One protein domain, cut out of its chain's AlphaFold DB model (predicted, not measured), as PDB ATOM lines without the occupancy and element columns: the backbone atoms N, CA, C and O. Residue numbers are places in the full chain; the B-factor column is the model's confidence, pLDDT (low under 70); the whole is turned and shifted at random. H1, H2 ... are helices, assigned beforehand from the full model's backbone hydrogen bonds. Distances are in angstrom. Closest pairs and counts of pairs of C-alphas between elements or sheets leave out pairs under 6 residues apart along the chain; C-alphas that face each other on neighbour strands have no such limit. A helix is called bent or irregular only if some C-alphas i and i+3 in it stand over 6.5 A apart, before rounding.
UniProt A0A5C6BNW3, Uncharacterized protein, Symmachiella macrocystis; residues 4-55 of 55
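This is residues 4 to 55 of the 55 residues of an uncharacterized protein of Symmachiella macrocystis (UniProt A0A5C6BNW3). Two helices of equal residue count, H2 and H3, meet near their later ends as a rough L, and the first part of H2 reaches away from that corner as a long free arm with the small helix H1 at its tip. The link of residues 29 to 36 leads from the end of H2 to the start of H3, and H3 then comes back to touch the last turns of H2. The printed part has 52 residues with three named helices, in the order H1, H2, H3, and no named strand, and its class is all helix. It is only just loose, close to extended, with a radius of gyration of the C-alphas of 14.4 A. The outline is elongated, spanning 45 by 23 by 16 A, and the free arm, residues 4 to 19, makes much of that length.

Start at the first printed residue, where H1 takes residues 4 to 8; a tight link of two residues, 9 and 10, leads from it to H2, residues 11 to 28. Look at Leu 6 and Gly 12 and you find the closest C-alphas of H1 and H2, 7.9 A apart; these two helices are close but not clearly touching, with 1 pair of C-alphas within 8 A. Go on along H2, past residue 19, where the stretch that stands free ends, to its residues 24 to 28, which alone touch H3, residues 37 to 54. H3 in turn touches H2 with its residues 47 to 51 alone. The closest C-alphas of H2 and H3 are those of Leu 24 and Tyr 51, 6.0 A apart, and 6 pairs lie within 8 A. The lines of H2 and H3 are about perpendicular, at 79 degrees, and their centres are 15.3 A apart. H1 and H3 are apart. In the backbones of H1 and H3, every O i to N i+4 pair is within hydrogen-bond range, while in H2 it is 10 of 14.

Find C-alpha 4 at (128.229, 48.386, -56.967), where H1 begins; it runs through residue 8 and is short, five residues. Next find C-alpha 11 at (127.428, 41.708, -49.365); from there H2 runs 27.3 A, first to last C-alpha, to C-alpha 28 at (125.106, 22.319, -30.303). Near its beginning H2 is irregular, but only just: C-alphas 12 and 15 are 6.9 A apart, and the line of H2 is a rough one. Then look for C-alpha 37 at (124.595, 36.810, -17.709), where H3 begins; it runs 25.9 A to C-alpha 54 at (134.516, 20.292, -34.987). H3 is neither bent nor irregular.

The two C-alphas farthest apart are those of Arg 4, in H1, and Arg 35, in the link between H2 and H3, at 45.5 A. From the first printed C-alpha to the last, Arg 4 to Arg 55, you cross 32.8 A. Set aside residues 4 to 19, of which 4 to 8 belong to H1 and 11 to 19 to H2, and a body of 36 residues is left, spanning 28 by 16 by 10 A with a radius of gyration of 9.7 A. The link from H2 to H3, eight residues, is short, and no link is long. The printed part has no cut, and residue 55 is the chain's last residue. In the B-factor column the mean pLDDT of the printed part of this predicted model is 92.9, and no printed residue is under 70.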
ATOM      1  N   ARG A   4     126.794  48.053 -57.108       89.00
ATOM      2  CA  ARG A   4     128.229  48.386 -56.967       89.00
ATOM      3  C   ARG A   4     128.645  48.571 -55.504       89.00
ATOM      4  O   ARG A   4     129.668  48.027 -55.098       89.00
ATOM      5  N   ARG A   5     127.847  49.291 -54.706       90.50
ATOM      6  CA  ARG A   5     128.122  49.531 -53.279       90.50
ATOM      7  C   ARG A   5     128.001  48.244 -52.460       90.50
ATOM      8  O   ARG A   5     128.841  47.989 -51.609       90.50
ATOM      9  N   LEU A   6     127.017  47.398 -52.768       89.00
ATOM     10  CA  LEU A   6     126.852  46.081 -52.139       89.00
ATOM     11  C   LEU A   6     128.025  45.142 -52.436       89.00
ATOM     12  O   LEU A   6     128.543  44.500 -51.524       89.00
ATOM     13  N   LYS A   7     128.486  45.098 -53.692       88.31
ATOM     14  CA  LYS A   7     129.664  44.312 -54.078       88.31
ATOM     15  C   LYS A   7     130.926  44.816 -53.372       88.31
ATOM     16  O   LYS A   7     131.657  44.000 -52.822       88.31
ATOM     17  N   LYS A   8     131.144  46.140 -53.326       91.19
ATOM     18  CA  LYS A   8     132.264  46.759 -52.592       91.19
ATOM     19  C   LYS A   8     132.243  46.394 -51.104       91.19
ATOM     20  O   LYS A   8     133.280  46.068 -50.547       91.19
ATOM     21  N   ASN A   9     131.063  46.386 -50.489       89.50
ATOM     22  CA  ASN A   9     130.891  46.041 -49.079       89.50
ATOM     23  C   ASN A   9     130.899  44.521 -48.815       89.50
ATOM     24  O   ASN A   9     130.614  44.097 -47.701       89.50
ATOM     25  N   GLY A  10     131.169  43.689 -49.828       89.31
ATOM     26  CA  GLY A  10     131.238  42.239 -49.661       89.31
ATOM     27  C   GLY A  10     129.897  41.586 -49.331       89.31
ATOM     28  O   GLY A  10     129.883  40.521 -48.724       89.31
ATOM     29  N   TYR A  11     128.769  42.175 -49.742       89.00
ATOM     30  CA  TYR A  11     127.428  41.708 -49.365       89.00
ATOM     31  C   TYR A  11     127.152  40.238 -49.730       89.00
ATOM     32  O   TYR A  11     126.386  39.569 -49.048       89.00
ATOM     33  N   GLY A  12     127.829  39.695 -50.749       86.88
ATOM     34  CA  GLY A  12     127.754  38.267 -51.086       86.88
ATOM     35  C   GLY A  12     128.242  37.331 -49.970       86.88
ATOM     36  O   GLY A  12     127.798  36.193 -49.893       86.88
ATOM     37  N   ARG A  13     129.101  37.815 -49.064       87.88
ATOM     38  CA  ARG A  13     129.591  37.070 -47.894       87.88
ATOM     39  C   ARG A  13     128.610  37.074 -46.723       87.88
ATOM     40  O   ARG A  13     128.855  36.364 -45.756       87.88
ATOM     41  N   ARG A  14     127.505  37.831 -46.801       90.81
ATOM     42  CA  ARG A  14     126.479  37.888 -45.748       90.81
ATOM     43  C   ARG A  14     126.011  36.486 -45.357       90.81
ATOM     44  O   ARG A  14     125.959  36.177 -44.175       90.81
ATOM     45  N   TRP A  15     125.749  35.633 -46.342       92.62
ATOM     46  CA  TRP A  15     125.230  34.286 -46.106       92.62
ATOM     47  C   TRP A  15     126.183  33.402 -45.293       92.62
ATOM     48  O   TRP A  15     125.718  32.510 -44.596       92.62
ATOM     49  N   LEU A  16     127.496  33.673 -45.299       92.75
ATOM     50  CA  LEU A  16     128.465  32.890 -44.524       92.75
ATOM     51  C   LEU A  16     128.191  32.956 -43.018       92.75
ATOM     52  O   LEU A  16     128.323  31.939 -42.339       92.75
ATOM     53  N   VAL A  17     127.791  34.124 -42.499       91.94
ATOM     54  CA  VAL A  17     127.487  34.269 -41.067       91.94
ATOM     55  C   VAL A  17     126.208  33.521 -40.701       91.94
ATOM     56  O   VAL A  17     126.147  32.861 -39.667       91.94
ATOM     57  N   GLU A  18     125.205  33.565 -41.578       93.81
ATOM     58  CA  GLU A  18     123.924  32.890 -41.372       93.81
ATOM     59  C   GLU A  18     124.096  31.371 -41.458       93.81
ATOM     60  O   GLU A  18     123.610  30.653 -40.588       93.81
ATOM     61  N   SER A  19     124.864  30.869 -42.430       94.56
ATOM     62  CA  SER A  19     125.195  29.445 -42.525       94.56
ATOM     63  C   SER A  19     125.993  28.955 -41.315       94.56
ATOM     64  O   SER A  19     125.697  27.885 -40.787       94.56
ATOM     65  N   PHE A  20     126.968  29.740 -40.841       94.56
ATOM     66  CA  PHE A  20     127.731  29.402 -39.639       94.56
ATOM     67  C   PHE A  20     126.822  29.287 -38.411       94.56
ATOM     68  O   PHE A  20     126.837  28.263 -37.730       94.56
ATOM     69  N   MET A  21     125.994  30.305 -38.162       94.38
ATOM     70  CA  MET A  21     125.099  30.337 -37.004       94.38
ATOM     71  C   MET A  21     124.012  29.259 -37.067       94.38
ATOM     72  O   MET A  21     123.690  28.664 -36.041       94.38
ATOM     73  N   SER A  22     123.464  28.969 -38.250       94.88
ATOM     74  CA  SER A  22     122.510  27.871 -38.435       94.88
ATOM     75  C   SER A  22     123.139  26.516 -38.114       94.88
ATOM     76  O   SER A  22     122.562  25.748 -37.347       94.88
ATOM     77  N   GLY A  23     124.339  26.239 -38.633       95.06
ATOM     78  CA  GLY A  23     125.042  24.982 -38.363       95.06
ATOM     79  C   GLY A  23     125.432  24.817 -36.891       95.06
ATOM     80  O   GLY A  23     125.254  23.734 -36.325       95.06
ATOM     81  N   LEU A  24     125.864  25.902 -36.240       95.94
ATOM     82  CA  LEU A  24     126.148  25.927 -34.805       95.94
ATOM     83  C   LEU A  24     124.913  25.542 -33.985       95.94
ATOM     84  O   LEU A  24     124.991  24.650 -33.144       95.94
ATOM     85  N   LYS A  25     123.765  26.176 -34.256       95.25
ATOM     86  CA  LYS A  25     122.514  25.934 -33.516       95.25
ATOM     87  C   LYS A  25     121.952  24.532 -33.744       95.25
ATOM     88  O   LYS A  25     121.399  23.955 -32.816       95.25
ATOM     89  N   GLN A  26     122.099  23.979 -34.949       95.00
ATOM     90  CA  GLN A  26     121.693  22.599 -35.236       95.00
ATOM     91  C   GLN A  26     122.593  21.575 -34.537       95.00
ATOM     92  O   GLN A  26     122.112  20.546 -34.081       95.00
ATOM     93  N   THR A  27     123.893  21.861 -34.440       94.12
ATOM     94  CA  THR A  27     124.872  20.924 -33.873       94.12
ATOM     95  C   THR A  27     124.890  20.941 -32.348       94.12
ATOM     96  O   THR A  27     124.956  19.888 -31.724       94.12
ATOM     97  N   LEU A  28     124.888  22.130 -31.743       93.38
ATOM     98  CA  LEU A  28     125.106  22.319 -30.303       93.38
ATOM     99  C   LEU A  28     123.842  22.754 -29.549       93.38
ATOM    100  O   LEU A  28     123.892  23.004 -28.344       93.38
ATOM    101  N   GLY A  29     122.716  22.860 -30.256       91.06
ATOM    102  CA  GLY A  29     121.463  23.392 -29.735       91.06
ATOM    103  C   GLY A  29     121.382  24.920 -29.811       91.06
ATOM    104  O   GLY A  29     122.384  25.636 -29.840       91.06
ATOM    105  N   SER A  30     120.152  25.434 -29.856       86.44
ATOM    106  CA  SER A  30     119.873  26.862 -30.048       86.44
ATOM    107  C   SER A  30     119.769  27.676 -28.758       86.44
ATOM    108  O   SER A  30     119.802  28.903 -28.827       86.44
ATOM    109  N   ALA A  31     119.609  27.022 -27.607       90.25
ATOM    110  CA  ALA A  31     119.394  27.674 -26.319       90.25
ATOM    111  C   ALA A  31     120.660  27.654 -25.458       90.25
ATOM    112  O   ALA A  31     121.466  26.726 -25.542       90.25
ATOM    113  N   LEU A  32     120.812  28.678 -24.624       93.00
ATOM    114  CA  LEU A  32     121.770  28.700 -23.524       93.00
ATOM    115  C   LEU A  32     121.035  28.318 -22.235       93.00
ATOM    116  O   LEU A  32     119.861  28.657 -22.082       93.00
ATOM    117  N   ALA A  33     121.699  27.595 -21.340       93.06
ATOM    118  CA  ALA A  33     121.090  27.048 -20.127       93.06
ATOM    119  C   ALA A  33     121.499  27.795 -18.847       93.06
ATOM    120  O   ALA A  33     120.837  27.655 -17.815       93.06
ATOM    121  N   ALA A  34     122.585  28.571 -18.884       92.88
ATOM    122  CA  ALA A  34     123.061  29.298 -17.716       92.88
ATOM    123  C   ALA A  34     122.068  30.380 -17.234       92.88
ATOM    124  O   ALA A  34     121.336  30.978 -18.017       92.88
ATOM    125  N   ARG A  35     122.047  30.652 -15.920       92.75
ATOM    126  CA  ARG A  35     121.110  31.616 -15.301       92.75
ATOM    127  C   ARG A  35     121.689  33.014 -15.085       92.75
ATOM    128  O   ARG A  35     120.933  33.973 -14.991       92.75
ATOM    129  N   SER A  36     123.009  33.133 -14.977       96.31
ATOM    130  CA  SER A  36     123.699  34.419 -14.834       96.31
ATOM    131  C   SER A  36     124.212  34.899 -16.189       96.31
ATOM    132  O   SER A  36     124.757  34.090 -16.942       96.31
ATOM    133  N   GLU A  37     124.148  36.201 -16.448       94.06
ATOM    134  CA  GLU A  37     124.595  36.810 -17.709       94.06
ATOM    135  C   GLU A  37     126.053  36.470 -18.066       94.06
ATOM    136  O   GLU A  37     126.332  36.047 -19.185       94.06
ATOM    137  N   SER A  38     126.976  36.549 -17.104       95.44
ATOM    138  CA  SER A  38     128.387  36.190 -17.314       95.44
ATOM    139  C   SER A  38     128.548  34.750 -17.811       95.44
ATOM    140  O   SER A  38     129.195  34.502 -18.828       95.44
ATOM    141  N   SER A  39     127.887  33.805 -17.142       95.38
ATOM    142  CA  SER A  39     127.902  32.391 -17.526       95.38
ATOM    143  C   SER A  39     127.223  32.129 -18.875       95.38
ATOM    144  O   SER A  39     127.668  31.240 -19.597       95.38
ATOM    145  N   LEU A  40     126.195  32.902 -19.255       96.19
ATOM    146  CA  LEU A  40     125.584  32.822 -20.590       96.19
ATOM    147  C   LEU A  40     126.599  33.177 -21.686       96.19
ATOM    148  O   LEU A  40     126.697  32.464 -22.685       96.19
ATOM    149  N   PHE A  41     127.393  34.234 -21.489       95.88
ATOM    150  CA  PHE A  41     128.454  34.605 -22.431       95.88
ATOM    151  C   PHE A  41     129.557  33.548 -22.510       95.88
ATOM    152  O   PHE A  41     129.999  33.213 -23.612       95.88
ATOM    153  N   THR A  42     129.974  32.988 -21.373       96.50
ATOM    154  CA  THR A  42     130.953  31.894 -21.352       96.50
ATOM    155  C   THR A  42     130.422  30.660 -22.083       96.50
ATOM    156  O   THR A  42     131.121  30.113 -22.934       96.50
ATOM    157  N   GLU A  43     129.176  30.254 -21.822       95.88
ATOM    158  CA  GLU A  43     128.532  29.126 -22.504       95.88
ATOM    159  C   GLU A  43     128.450  29.363 -24.020       95.88
ATOM    160  O   GLU A  43     128.806  28.486 -24.808       95.88
ATOM    161  N   ALA A  44     128.037  30.561 -24.442       95.44
ATOM    162  CA  ALA A  44     127.977  30.925 -25.853       95.44
ATOM    163  C   ALA A  44     129.359  30.855 -26.520       95.44
ATOM    164  O   ALA A  44     129.492  30.273 -27.598       95.44
ATOM    165  N   GLY A  45     130.394  31.395 -25.867       95.75
ATOM    166  CA  GLY A  45     131.772  31.345 -26.352       95.75
ATOM    167  C   GLY A  45     132.290  29.914 -26.494       95.75
ATOM    168  O   GLY A  45     132.846  29.564 -27.536       95.75
ATOM    169  N   LEU A  46     132.036  29.061 -25.497       96.00
ATOM    170  CA  LEU A  46     132.406  27.646 -25.538       96.00
ATOM    171  C   LEU A  46     131.689  26.898 -26.664       96.00
ATOM    172  O   LEU A  46     132.330  26.121 -27.370       96.00
ATOM    173  N   LYS A  47     130.395  27.157 -26.898       95.56
ATOM    174  CA  LYS A  47     129.667  26.561 -28.032       95.56
ATOM    175  C   LYS A  47     130.253  27.006 -29.371       95.56
ATOM    176  O   LYS A  47     130.487  26.174 -30.243       95.56
ATOM    177  N   VAL A  48     130.544  28.295 -29.541       95.75
ATOM    178  CA  VAL A  48     131.189  28.799 -30.765       95.75
ATOM    179  C   VAL A  48     132.545  28.133 -30.987       95.75
ATOM    180  O   VAL A  48     132.802  27.653 -32.092       95.75
ATOM    181  N   LEU A  49     133.381  28.050 -29.949       96.12
ATOM    182  CA  LEU A  49     134.697  27.418 -30.021       96.12
ATOM    183  C   LEU A  49     134.592  25.924 -30.355       96.12
ATOM    184  O   LEU A  49     135.261  25.452 -31.269       96.12
ATOM    185  N   ALA A  50     133.714  25.192 -29.668       95.69
ATOM    186  CA  ALA A  50     133.499  23.768 -29.904       95.69
ATOM    187  C   ALA A  50     133.012  23.490 -31.334       95.69
ATOM    188  O   ALA A  50     133.502  22.570 -31.989       95.69
ATOM    189  N   TYR A  51     132.085  24.303 -31.852       95.94
ATOM    190  CA  TYR A  51     131.628  24.176 -33.236       95.94
ATOM    191  C   TYR A  51     132.743  24.491 -34.237       95.94
ATOM    192  O   TYR A  51     132.886  23.780 -35.228       95.94
ATOM    193  N   ALA A  52     133.546  25.524 -33.973       94.69
ATOM    194  CA  ALA A  52     134.667  25.900 -34.828       94.69
ATOM    195  C   ALA A  52     135.768  24.829 -34.876       94.69
ATOM    196  O   ALA A  52     136.373  24.662 -35.925       94.69
ATOM    197  N   LEU A  53     136.007  24.105 -33.776       95.44
ATOM    198  CA  LEU A  53     136.969  22.997 -33.721       95.44
ATOM    199  C   LEU A  53     136.455  21.710 -34.381       95.44
ATOM    200  O   LEU A  53     137.251  20.919 -34.876       95.44
ATOM    201  N   ARG A  54     135.138  21.471 -34.359       91.06
ATOM    202  CA  ARG A  54     134.516  20.292 -34.987       91.06
ATOM    203  C   ARG A  54     134.406  20.415 -36.511       91.06
ATOM    204  O   ARG A  54     134.362  19.393 -37.191       91.06
ATOM    205  N   ARG A  55     134.223  21.639 -37.005       80.38
ATOM    206  CA  ARG A  55     133.981  21.960 -38.415       80.38
ATOM    207  C   ARG A  55     135.253  21.871 -39.248       80.38
ATOM    208  O   ARG A  55     135.120  21.416 -40.404       80.38
TER     209      ARG A  55